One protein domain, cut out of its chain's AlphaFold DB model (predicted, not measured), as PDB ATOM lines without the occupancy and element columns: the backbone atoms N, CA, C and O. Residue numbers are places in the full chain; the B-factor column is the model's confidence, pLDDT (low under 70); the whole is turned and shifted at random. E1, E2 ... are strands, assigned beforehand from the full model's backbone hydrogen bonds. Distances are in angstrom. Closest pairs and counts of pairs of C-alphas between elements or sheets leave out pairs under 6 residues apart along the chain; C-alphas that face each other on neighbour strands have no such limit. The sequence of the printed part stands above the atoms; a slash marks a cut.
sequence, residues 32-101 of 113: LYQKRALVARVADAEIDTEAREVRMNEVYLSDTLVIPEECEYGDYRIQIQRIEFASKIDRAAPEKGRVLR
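AT A GLANCE: This is residues 32 to 101 of the 113 residues of an uncharacterized protein of Acidobacteria bacterium (UniProt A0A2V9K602). A small closed barrel of six antiparallel strands, in which the long strands E2, E3 and E5 bend sharply as they go round and the short strands E1, E4 and E6 fill the ring between them. The turn between E2 and E3 lies at one end of the longest axis and the long link from E5 to E6 at the other. The printed part has 70 residues with six named strands, E1 to E6 along the chain, and no named helix; round the ring run E1, E2, E3, E6, E5, E4 and back to E1. The class is all strand. The whole is compact, with a radius of gyration of the C-alphas of 11.8 A, yet elongated, with spans of 37 by 22 by 18 A.

IN THESE COORDINATES: E2, residues 37 to 48, is 24.3 A long from first to last C-alpha and bends by 91 degrees at residue 44. E3, residues 53 to 60, is 19.2 A long and bends by 72 degrees at residue 57. E5, residues 76 to 87, is 25.6 A long and bends by 84 degrees at residue 84. The shorter strands are E1, residues 32 to 34, E4, residues 70 to 73, and E6, residues 99 to 101. E1 begins at C-alpha 32 (19.630, -100.951, 213.356), E2 ends at C-alpha 48 (34.992, -94.258, 215.419), and E6 ends at C-alpha 101 (19.114, -86.844, 214.141).

HOW THE PARTS SIT: E2 pairs with E1 over residues 37 to 40 and with E3 over residues 41 to 48, a staggered pairing. In the hairpin E2 and E3, N 43 and O 58 are 2.8 A apart, within hydrogen-bond range. In the hairpin E1 and E2, N 34 and O 37 are at 2.9 A. On the other side of E1 lies E4, with N 72 and O 33 at 2.8 A. E4 and E5 form a hairpin, with N 78 and O 71 at 2.8 A. E5 and E6 form another, with N 87 and O 99 at 2.8 A. E6 and E3 are antiparallel neighbours, with N 59 and O 100 at 2.8 A. E1 E2 E3 and E4 E5 E6 are meanders, each strand the antiparallel neighbour of the one before; E1 E2 E3 E4 and E3 E4 E5 E6 are Greek keys, four strands in a row, three of them a meander and the first the antiparallel neighbour of the fourth. E2 and E5 are apart.

THE WHOLE: The two C-alphas farthest apart, those of Glu 50 and Arg 91, are 37.0 A from each other. The printed part has no cut. The link from E5 to E6, 11 residues, is long. The mean pLDDT of the printed part is 89.3; residues 89 to 91 and residue 93 are under 70.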
ATOM      1  N   LEU A  32      19.451-100.961 211.908       93.81
ATOM      2  CA  LEU A  32      19.630-100.951 213.356       93.81
ATOM      3  C   LEU A  32      18.732-102.015 213.979       93.81
ATOM      4  O   LEU A  32      17.509-101.998 213.806       93.81
ATOM      5  N   TYR A  33      19.334-102.932 214.726       93.62
ATOM      6  CA  TYR A  33      18.642-104.086 215.280       93.62
ATOM      7  C   TYR A  33      18.625-104.054 216.806       93.62
ATOM      8  O   TYR A  33      19.579-103.616 217.437       93.62
ATOM      9  N   GLN A  34      17.561-104.574 217.409       92.56
ATOM     10  CA  GLN A  34      17.484-104.873 218.838       92.56
ATOM     11  C   GLN A  34      16.885-106.258 219.005       92.56
ATOM     12  O   GLN A  34      15.895-106.586 218.349       92.56
ATOM     13  N   LYS A  35      17.474-107.096 219.868       89.19
ATOM     14  CA  LYS A  35      16.987-108.471 220.104       89.19
ATOM     15  C   LYS A  35      16.806-109.248 218.780       89.19
ATOM     16  O   LYS A  35      15.856-110.011 218.626       89.19
ATOM     17  N   ARG A  36      17.716-109.033 217.814       86.00
ATOM     18  CA  ARG A  36      17.696-109.574 216.433       86.00
ATOM     19  C   ARG A  36      16.550-109.094 215.519       86.00
ATOM     20  O   ARG A  36      16.442-109.594 214.402       86.00
ATOM     21  N   ALA A  37      15.729-108.135 215.939       90.81
ATOM     22  CA  ALA A  37      14.689-107.518 215.114       90.81
ATOM     23  C   ALA A  37      15.158-106.161 214.575       90.81
ATOM     24  O   ALA A  37      15.780-105.400 215.309       90.81
ATOM     25  N   LEU A  38      14.859-105.854 213.309       92.31
ATOM     26  CA  LEU A  38      15.107-104.529 212.734       92.31
ATOM     27  C   LEU A  38      14.165-103.520 213.403       92.31
ATOM     28  O   LEU A  38      12.947-103.682 213.335       92.31
ATOM     29  N   VAL A  39      14.725-102.501 214.053       93.31
ATOM     30  CA  VAL A  39      13.962-101.490 214.809       93.31
ATOM     31  C   VAL A  39      14.123-100.070 214.284       93.31
ATOM     32  O   VAL A  39      13.337 -99.197 214.641       93.31
ATOM     33  N   ALA A  40      15.146 -99.823 213.470       94.00
ATOM     34  CA  ALA A  40      15.323 -98.567 212.761       94.00
ATOM     35  C   ALA A  40      16.263 -98.763 211.569       94.00
ATOM     36  O   ALA A  40      16.886 -99.814 211.412       94.00
ATOM     37  N   ARG A  41      16.394 -97.722 210.756       94.19
ATOM     38  CA  ARG A  41      17.417 -97.615 209.719       94.19
ATOM     39  C   ARG A  41      18.275 -96.388 209.946       94.19
ATOM     40  O   ARG A  41      17.791 -95.396 210.487       94.19
ATOM     41  N   VAL A  42      19.525 -96.456 209.520       94.19
ATOM     42  CA  VAL A  42      20.538 -95.427 209.739       94.19
ATOM     43  C   VAL A  42      20.975 -94.838 208.403       94.19
ATOM     44  O   VAL A  42      21.241 -95.560 207.449       94.19
ATOM     45  N   ALA A  43      21.070 -93.518 208.337       92.19
ATOM     46  CA  ALA A  43      21.686 -92.792 207.242       92.19
ATOM     47  C   ALA A  43      22.907 -92.020 207.759       92.19
ATOM     48  O   ALA A  43      22.881 -91.451 208.853       92.19
ATOM     49  N   ASP A  44      23.966 -92.040 206.950       92.12
ATOM     50  CA  ASP A  44      25.284 -91.461 207.222       92.12
ATOM     51  C   ASP A  44      25.814 -91.826 208.622       92.12
ATOM     52  O   ASP A  44      25.876 -90.998 209.535       92.12
ATOM     53  N   ALA A  45      26.164 -93.103 208.794       93.75
ATOM     54  CA  ALA A  45      26.848 -93.581 209.987       93.75
ATOM     55  C   ALA A  45      28.369 -93.456 209.841       93.75
ATOM     56  O   ALA A  45      28.949 -93.905 208.851       93.75
ATOM     57  N   GLU A  46      29.010 -92.934 210.875       94.31
ATOM     58  CA  GLU A  46      30.454 -92.885 211.045       94.31
ATOM     59  C   GLU A  46      30.831 -93.714 212.275       94.31
ATOM     60  O   GLU A  46      30.278 -93.529 213.361       94.31
ATOM     61  N   ILE A  47      31.748 -94.662 212.095       93.06
ATOM     62  CA  ILE A  47      32.209 -95.562 213.153       93.06
ATOM     63  C   ILE A  47      33.611 -95.123 213.559       93.06
ATOM     64  O   ILE A  47      34.548 -95.213 212.767       93.06
ATOM     65  N   ASP A  48      33.745 -94.686 214.803       93.00
ATOM     66  CA  ASP A  48      34.992 -94.258 215.419       93.00
ATOM     67  C   ASP A  48      35.444 -95.342 216.407       93.00
ATOM     68  O   ASP A  48      34.999 -95.420 217.554       93.00
ATOM     69  N   THR A  49      36.302 -96.250 215.944       88.38
ATOM     70  CA  THR A  49      36.789 -97.368 216.766       88.38
ATOM     71  C   THR A  49      37.807 -96.929 217.818       88.38
ATOM     72  O   THR A  49      37.967 -97.628 218.823       88.38
ATOM     73  N   GLU A  50      38.461 -95.778 217.630       91.50
ATOM     74  CA  GLU A  50      39.399 -95.203 218.600       91.50
ATOM     75  C   GLU A  50      38.641 -94.607 219.790       91.50
ATOM     76  O   GLU A  50      38.963 -94.910 220.942       91.50
ATOM     77  N   ALA A  51      37.586 -93.832 219.519       92.00
ATOM     78  CA  ALA A  51      36.691 -93.288 220.539       92.00
ATOM     79  C   ALA A  51      35.670 -94.312 221.066       92.00
ATOM     80  O   ALA A  51      35.018 -94.054 222.077       92.00
ATOM     81  N   ARG A  52      35.550 -95.477 220.410       93.69
ATOM     82  CA  ARG A  52      34.514 -96.497 220.654       93.69
ATOM     83  C   ARG A  52      33.105 -95.921 220.541       93.69
ATOM     84  O   ARG A  52      32.258 -96.173 221.390       93.69
ATOM     85  N   GLU A  53      32.855 -95.179 219.475       93.88
ATOM     86  CA  GLU A  53      31.609 -94.451 219.258       93.88
ATOM     87  C   GLU A  53      31.093 -94.668 217.828       93.88
ATOM     88  O   GLU A  53      31.860 -94.820 216.882       93.88
ATOM     89  N   VAL A  54      29.774 -94.673 217.659       94.50
ATOM     90  CA  VAL A  54      29.096 -94.613 216.364       94.50
ATOM     91  C   VAL A  54      28.264 -93.341 216.325       94.50
ATOM     92  O   VAL A  54      27.351 -93.151 217.134       94.50
ATOM     93  N   ARG A  55      28.573 -92.472 215.364       95.50
ATOM     94  CA  ARG A  55      27.829 -91.242 215.090       95.50
ATOM     95  C   ARG A  55      26.904 -91.498 213.918       95.50
ATOM     96  O   ARG A  55      27.341 -91.918 212.857       95.50
ATOM     97  N   MET A  56      25.620 -91.257 214.110       95.06
ATOM     98  CA  MET A  56      24.600 -91.453 213.093       95.06
ATOM     99  C   MET A  56      23.933 -90.117 212.825       95.06
ATOM    100  O   MET A  56      23.311 -89.527 213.717       95.06
ATOM    101  N   ASN A  57      24.052 -89.634 211.594       93.75
ATOM    102  CA  ASN A  57      23.453 -88.363 211.221       93.75
ATOM    103  C   ASN A  57      21.922 -88.425 211.314       93.75
ATOM    104  O   ASN A  57      21.296 -87.540 211.899       93.75
ATOM    105  N   GLU A  58      21.323 -89.494 210.785       93.25
ATOM    106  CA  GLU A  58      19.877 -89.703 210.782       93.25
ATOM    107  C   GLU A  58      19.526 -91.172 211.070       93.25
ATOM    108  O   GLU A  58      20.095 -92.092 210.493       93.25
ATOM    109  N   VAL A  59      18.558 -91.400 211.955       93.56
ATOM    110  CA  VAL A  59      17.972 -92.710 212.253       93.56
ATOM    111  C   VAL A  59      16.468 -92.615 212.037       93.56
ATOM    112  O   VAL A  59      15.782 -91.880 212.741       93.56
ATOM    113  N   TYR A  60      15.939 -93.338 211.059       92.88
ATOM    114  CA  TYR A  60      14.541 -93.268 210.630       92.88
ATOM    115  C   TYR A  60      13.843 -94.621 210.793       92.88
ATOM    116  O   TYR A  60      14.481 -95.627 211.102       92.88
ATOM    117  N   LEU A  61      12.514 -94.641 210.652       91.06
ATOM    118  CA  LEU A  61      11.658 -95.787 210.995       91.06
ATOM    119  C   LEU A  61      11.884 -96.279 212.427       91.06
ATOM    120  O   LEU A  61      11.739 -97.460 212.723       91.06
ATOM    121  N   SER A  62      12.259 -95.363 213.319       89.75
ATOM    122  CA  SER A  62      12.714 -95.716 214.658       89.75
ATOM    123  C   SER A  62      11.567 -95.990 215.625       89.75
ATOM    124  O   SER A  62      11.816 -96.085 216.811       89.75
ATOM    125  N   ASP A  63      10.312 -96.095 215.190       87.06
ATOM    126  CA  ASP A  63       9.138 -96.178 216.070       87.06
ATOM    127  C   ASP A  63       9.219 -97.299 217.120       87.06
ATOM    128  O   ASP A  63       8.763 -97.115 218.253       87.06
ATOM    129  N   THR A  64       9.849 -98.419 216.767       88.88
ATOM    130  CA  THR A  64      10.041 -99.588 217.637       88.88
ATOM    131  C   THR A  64      11.385 -99.602 218.366       88.88
ATOM    132  O   THR A  64      11.599-100.473 219.206       88.88
ATOM    133  N   LEU A  65      12.270 -98.636 218.100       90.06
ATOM    134  CA  LEU A  65      13.551 -98.486 218.789       90.06
ATOM    135  C   LEU A  65      13.324 -98.095 220.253       90.06
ATOM    136  O   LEU A  65      12.663 -97.090 220.543       90.06
ATOM    137  N   VAL A  66      13.913 -98.858 221.173       90.19
ATOM    138  CA  VAL A  66      13.827 -98.613 222.618       90.19
ATOM    139  C   VAL A  66      15.164 -98.082 223.128       90.19
ATOM    140  O   VAL A  66      16.191 -98.732 222.991       90.19
ATOM    141  N   ILE A  67      15.175 -96.901 223.741       88.00
ATOM    142  CA  ILE A  67      16.388 -96.278 224.291       88.00
ATOM    143  C   ILE A  67      16.244 -96.239 225.818       88.00
ATOM    144  O   ILE A  67      15.159 -95.884 226.290       88.00
ATOM    145  N   PRO A  68      17.280 -96.582 226.606       90.31
ATOM    146  CA  PRO A  68      18.662 -96.884 226.213       90.31
ATOM    147  C   PRO A  68      18.954 -98.397 226.127       90.31
ATOM    148  O   PRO A  68      19.858 -98.887 226.798       90.31
ATOM    149  N   GLU A  69      18.180 -99.172 225.355       89.94
ATOM    150  CA  GLU A  69      18.503-100.596 225.174       89.94
ATOM    151  C   GLU A  69      19.709-100.794 224.239       89.94
ATOM    152  O   GLU A  69      19.998 -99.977 223.359       89.94
ATOM    153  N   GLU A  70      20.397-101.922 224.424       91.88
ATOM    154  CA  GLU A  70      21.460-102.370 223.528       91.88
ATOM    155  C   GLU A  70      20.922-102.585 222.111       91.88
ATOM    156  O   GLU A  70      19.900-103.243 221.902       91.88
ATOM    157  N   CYS A  71      21.649-102.038 221.144       93.56
ATOM    158  CA  CYS A  71      21.378-102.153 219.725       93.56
ATOM    159  C   CYS A  71      22.545-102.839 219.013       93.56
ATOM    160  O   CYS A  71      23.668-102.906 219.506       93.56
ATOM    161  N   GLU A  72      22.287-103.304 217.804       93.25
ATOM    162  CA  GLU A  72      23.273-103.910 216.926       93.25
ATOM    163  C   GLU A  72      23.255-103.155 215.594       93.25
ATOM    164  O   GLU A  72      22.202-103.039 214.958       93.25
ATOM    165  N   TYR A  73      24.413-102.643 215.181       92.94
ATOM    166  CA  TYR A  73      24.609-101.953 213.908       92.94
ATOM    167  C   TYR A  73      25.852-102.509 213.216       92.94
ATOM    168  O   TYR A  73      26.955-102.455 213.770       92.94
ATOM    169  N   GLY A  74      25.673-103.074 212.019       89.88
ATOM    170  CA  GLY A  74      26.725-103.832 211.341       89.88
ATOM    171  C   GLY A  74      27.276-104.951 212.233       89.88
ATOM    172  O   GLY A  74      26.522-105.803 212.710       89.88
ATOM    173  N   ASP A  75      28.583-104.902 212.493       89.69
ATOM    174  CA  ASP A  75      29.312-105.869 213.323       89.69
ATOM    175  C   ASP A  75      29.465-105.429 214.788       89.69
ATOM    176  O   ASP A  75      30.176-106.076 215.558       89.69
ATOM    177  N   TYR A  76      28.819-104.336 215.199       91.88
ATOM    178  CA  TYR A  76      29.000-103.743 216.523       91.88
ATOM    179  C   TYR A  76      27.733-103.821 217.367       91.88
ATOM    180  O   TYR A  76      26.621-103.558 216.905       91.88
ATOM    181  N   ARG A  77      27.927-104.137 218.647       93.19
ATOM    182  CA  ARG A  77      26.948-103.918 219.711       93.19
ATOM    183  C   ARG A  77      27.153-102.507 220.222       93.19
ATOM    184  O   ARG A  77      28.264-102.156 220.619       93.19
ATOM    185  N   ILE A  78      26.101-101.710 220.194       94.88
ATOM    186  CA  ILE A  78      26.145-100.292 220.522       94.88
ATOM    187  C   ILE A  78      25.031 -99.920 221.496       94.88
ATOM    188  O   ILE A  78      23.999-100.585 221.561       94.88
ATOM    189  N   GLN A  79      25.202 -98.827 222.224       95.12
ATOM    190  CA  GLN A  79      24.166 -98.265 223.082       95.12
ATOM    191  C   GLN A  79      24.014 -96.782 222.790       95.12
ATOM    192  O   GLN A  79      24.963 -96.019 222.943       95.12
ATOM    193  N   ILE A  80      22.818 -96.366 222.379       94.06
ATOM    194  CA  ILE A  80      22.538 -94.955 222.104       94.06
ATOM    195  C   ILE A  80      22.608 -94.168 223.415       94.06
ATOM    196  O   ILE A  80      21.827 -94.425 224.332       94.06
ATOM    197  N   GLN A  81      23.508 -93.187 223.471       93.81
ATOM    198  CA  GLN A  81      23.694 -92.319 224.633       93.81
ATOM    199  C   GLN A  81      23.053 -90.954 224.445       93.81
ATOM    200  O   GLN A  81      22.502 -90.379 225.385       93.81
ATOM    201  N   ARG A  82      23.129 -90.412 223.227       92.56
ATOM    202  CA  ARG A  82      22.688 -89.050 222.943       92.56
ATOM    203  C   ARG A  82      21.917 -88.981 221.638       92.56
ATOM    204  O   ARG A  82      22.225 -89.675 220.676       92.56
ATOM    205  N   ILE A  83      20.914 -88.112 221.632       94.06
ATOM    206  CA  ILE A  83      20.123 -87.745 220.463       94.06
ATOM    207  C   ILE A  83      20.022 -86.225 220.481       94.06
ATOM    208  O   ILE A  83      19.568 -85.656 221.476       94.06
ATOM    209  N   GLU A  84      20.451 -85.559 219.415       93.19
ATOM    210  CA  GLU A  84      20.337 -84.102 219.322       93.19
ATOM    211  C   GLU A  84      18.919 -83.652 218.980       93.19
ATOM    212  O   GLU A  84      18.420 -82.678 219.547       93.19
ATOM    213  N   PHE A  85      18.248 -84.368 218.079       90.56
ATOM    214  CA  PHE A  85      16.900 -84.026 217.645       90.56
ATOM    215  C   PHE A  85      16.044 -85.271 217.422       90.56
ATOM    216  O   PHE A  85      16.491 -86.246 216.828       90.56
ATOM    217  N   ALA A  86      14.787 -85.227 217.860       89.38
ATOM    218  CA  ALA A  86      13.815 -86.291 217.638       89.38
ATOM    219  C   ALA A  86      12.514 -85.699 217.091       89.38
ATOM    220  O   ALA A  86      11.903 -84.829 217.713       89.38
ATOM    221  N   SER A  87      12.068 -86.199 215.942       85.81
ATOM    222  CA  SER A  87      10.786 -85.855 215.334       85.81
ATOM    223  C   SER A  87       9.943 -87.106 215.153       85.81
ATOM    224  O   SER A  87      10.401 -88.123 214.638       85.81
ATOM    225  N   LYS A  88       8.680 -87.036 215.572       76.69
ATOM    226  CA  LYS A  88       7.751 -88.168 215.472       76.69
ATOM    227  C   LYS A  88       7.264 -88.410 214.043       76.69
ATOM    228  O   LYS A  88       6.945 -89.538 213.704       76.69
ATOM    229  N   ILE A  89       7.154 -87.349 213.246       69.06
ATOM    230  CA  ILE A  89       6.705 -87.401 211.855       69.06
ATOM    231  C   ILE A  89       7.463 -86.309 211.113       69.06
ATOM    232  O   ILE A  89       7.317 -85.125 211.436       69.06
ATOM    233  N   ASP A  90       8.253 -86.691 210.118       65.81
ATOM    234  CA  ASP A  90       8.750 -85.721 209.153       65.81
ATOM    235  C   ASP A  90       7.602 -85.351 208.199       65.81
ATOM    236  O   ASP A  90       7.109 -86.187 207.443       65.81
ATOM    237  N   ARG A  91       7.133 -84.097 208.250       68.19
ATOM    238  CA  ARG A  91       6.060 -83.619 207.356       68.19
ATOM    239  C   ARG A  91       6.482 -83.636 205.887       68.19
ATOM    240  O   ARG A  91       5.606 -83.646 205.028       68.19
ATOM    241  N   ALA A  92       7.786 -83.607 205.609       70.19
ATOM    242  CA  ALA A  92       8.319 -83.698 204.258       70.19
ATOM    243  C   ALA A  92       8.428 -85.151 203.757       70.19
ATOM    244  O   ALA A  92       8.465 -85.354 202.549       70.19
ATOM    245  N   ALA A  93       8.461 -86.135 204.664       66.94
ATOM    246  CA  ALA A  93       8.650 -87.554 204.359       66.94
ATOM    247  C   ALA A  93       7.911 -88.442 205.387       66.94
ATOM    248  O   ALA A  93       8.543 -89.054 206.258       66.94
ATOM    249  N   PRO A  94       6.565 -88.495 205.350       73.62
ATOM    250  CA  PRO A  94       5.765 -89.240 206.325       73.62
ATOM    251  C   PRO A  94       6.064 -90.747 206.335       73.62
ATOM    252  O   PRO A  94       5.854 -91.408 207.350       73.62
ATOM    253  N   GLU A  95       6.589 -91.290 205.237       77.50
ATOM    254  CA  GLU A  95       7.028 -92.679 205.110       77.50
ATOM    255  C   GLU A  95       8.220 -93.034 206.007       77.50
ATOM    256  O   GLU A  95       8.423 -94.208 206.301       77.50
ATOM    257  N   LYS A  96       8.989 -92.042 206.478       76.25
ATOM    258  CA  LYS A  96      10.137 -92.262 207.369       76.25
ATOM    259  C   LYS A  96       9.744 -92.488 208.833       76.25
ATOM    260  O   LYS A  96      10.606 -92.873 209.621       76.25
ATOM    261  N   GLY A  97       8.480 -92.271 209.209       84.62
ATOM    262  CA  GLY A  97       8.011 -92.444 210.588       84.62
ATOM    263  C   GLY A  97       8.767 -91.560 211.586       84.62
ATOM    264  O   GLY A  97       9.038 -90.386 211.311       84.62
ATOM    265  N   ARG A  98       9.117 -92.125 212.748       88.81
ATOM    266  CA  ARG A  98       9.937 -91.433 213.752       88.81
ATOM    267  C   ARG A  98      11.389 -91.311 213.292       88.81
ATOM    268  O   ARG A  98      12.072 -92.321 213.097       88.81
ATOM    269  N   VAL A  99      11.880 -90.074 213.220       90.62
ATOM    270  CA  VAL A  99      13.245 -89.726 212.810       90.62
ATOM    271  C   VAL A  99      14.018 -89.118 213.980       90.62
ATOM    272  O   VAL A  99      13.564 -88.165 214.613       90.62
ATOM    273  N   LEU A 100      15.204 -89.647 214.247       92.50
ATOM    274  CA  LEU A 100      16.186 -89.125 215.191       92.50
ATOM    275  C   LEU A 100      17.371 -88.578 214.390       92.50
ATOM    276  O   LEU A 100      17.755 -89.176 213.390       92.50
ATOM    277  N   ARG A 101      17.948 -87.451 214.796       93.38
ATOM    278  CA  ARG A 101      19.114 -86.844 214.141       93.38
ATOM    279  C   ARG A 101      20.193 -86.504 215.156       93.38
ATOM    280  O   ARG A 101      19.869 -86.200 216.308       93.38
TER     281      ARG A 101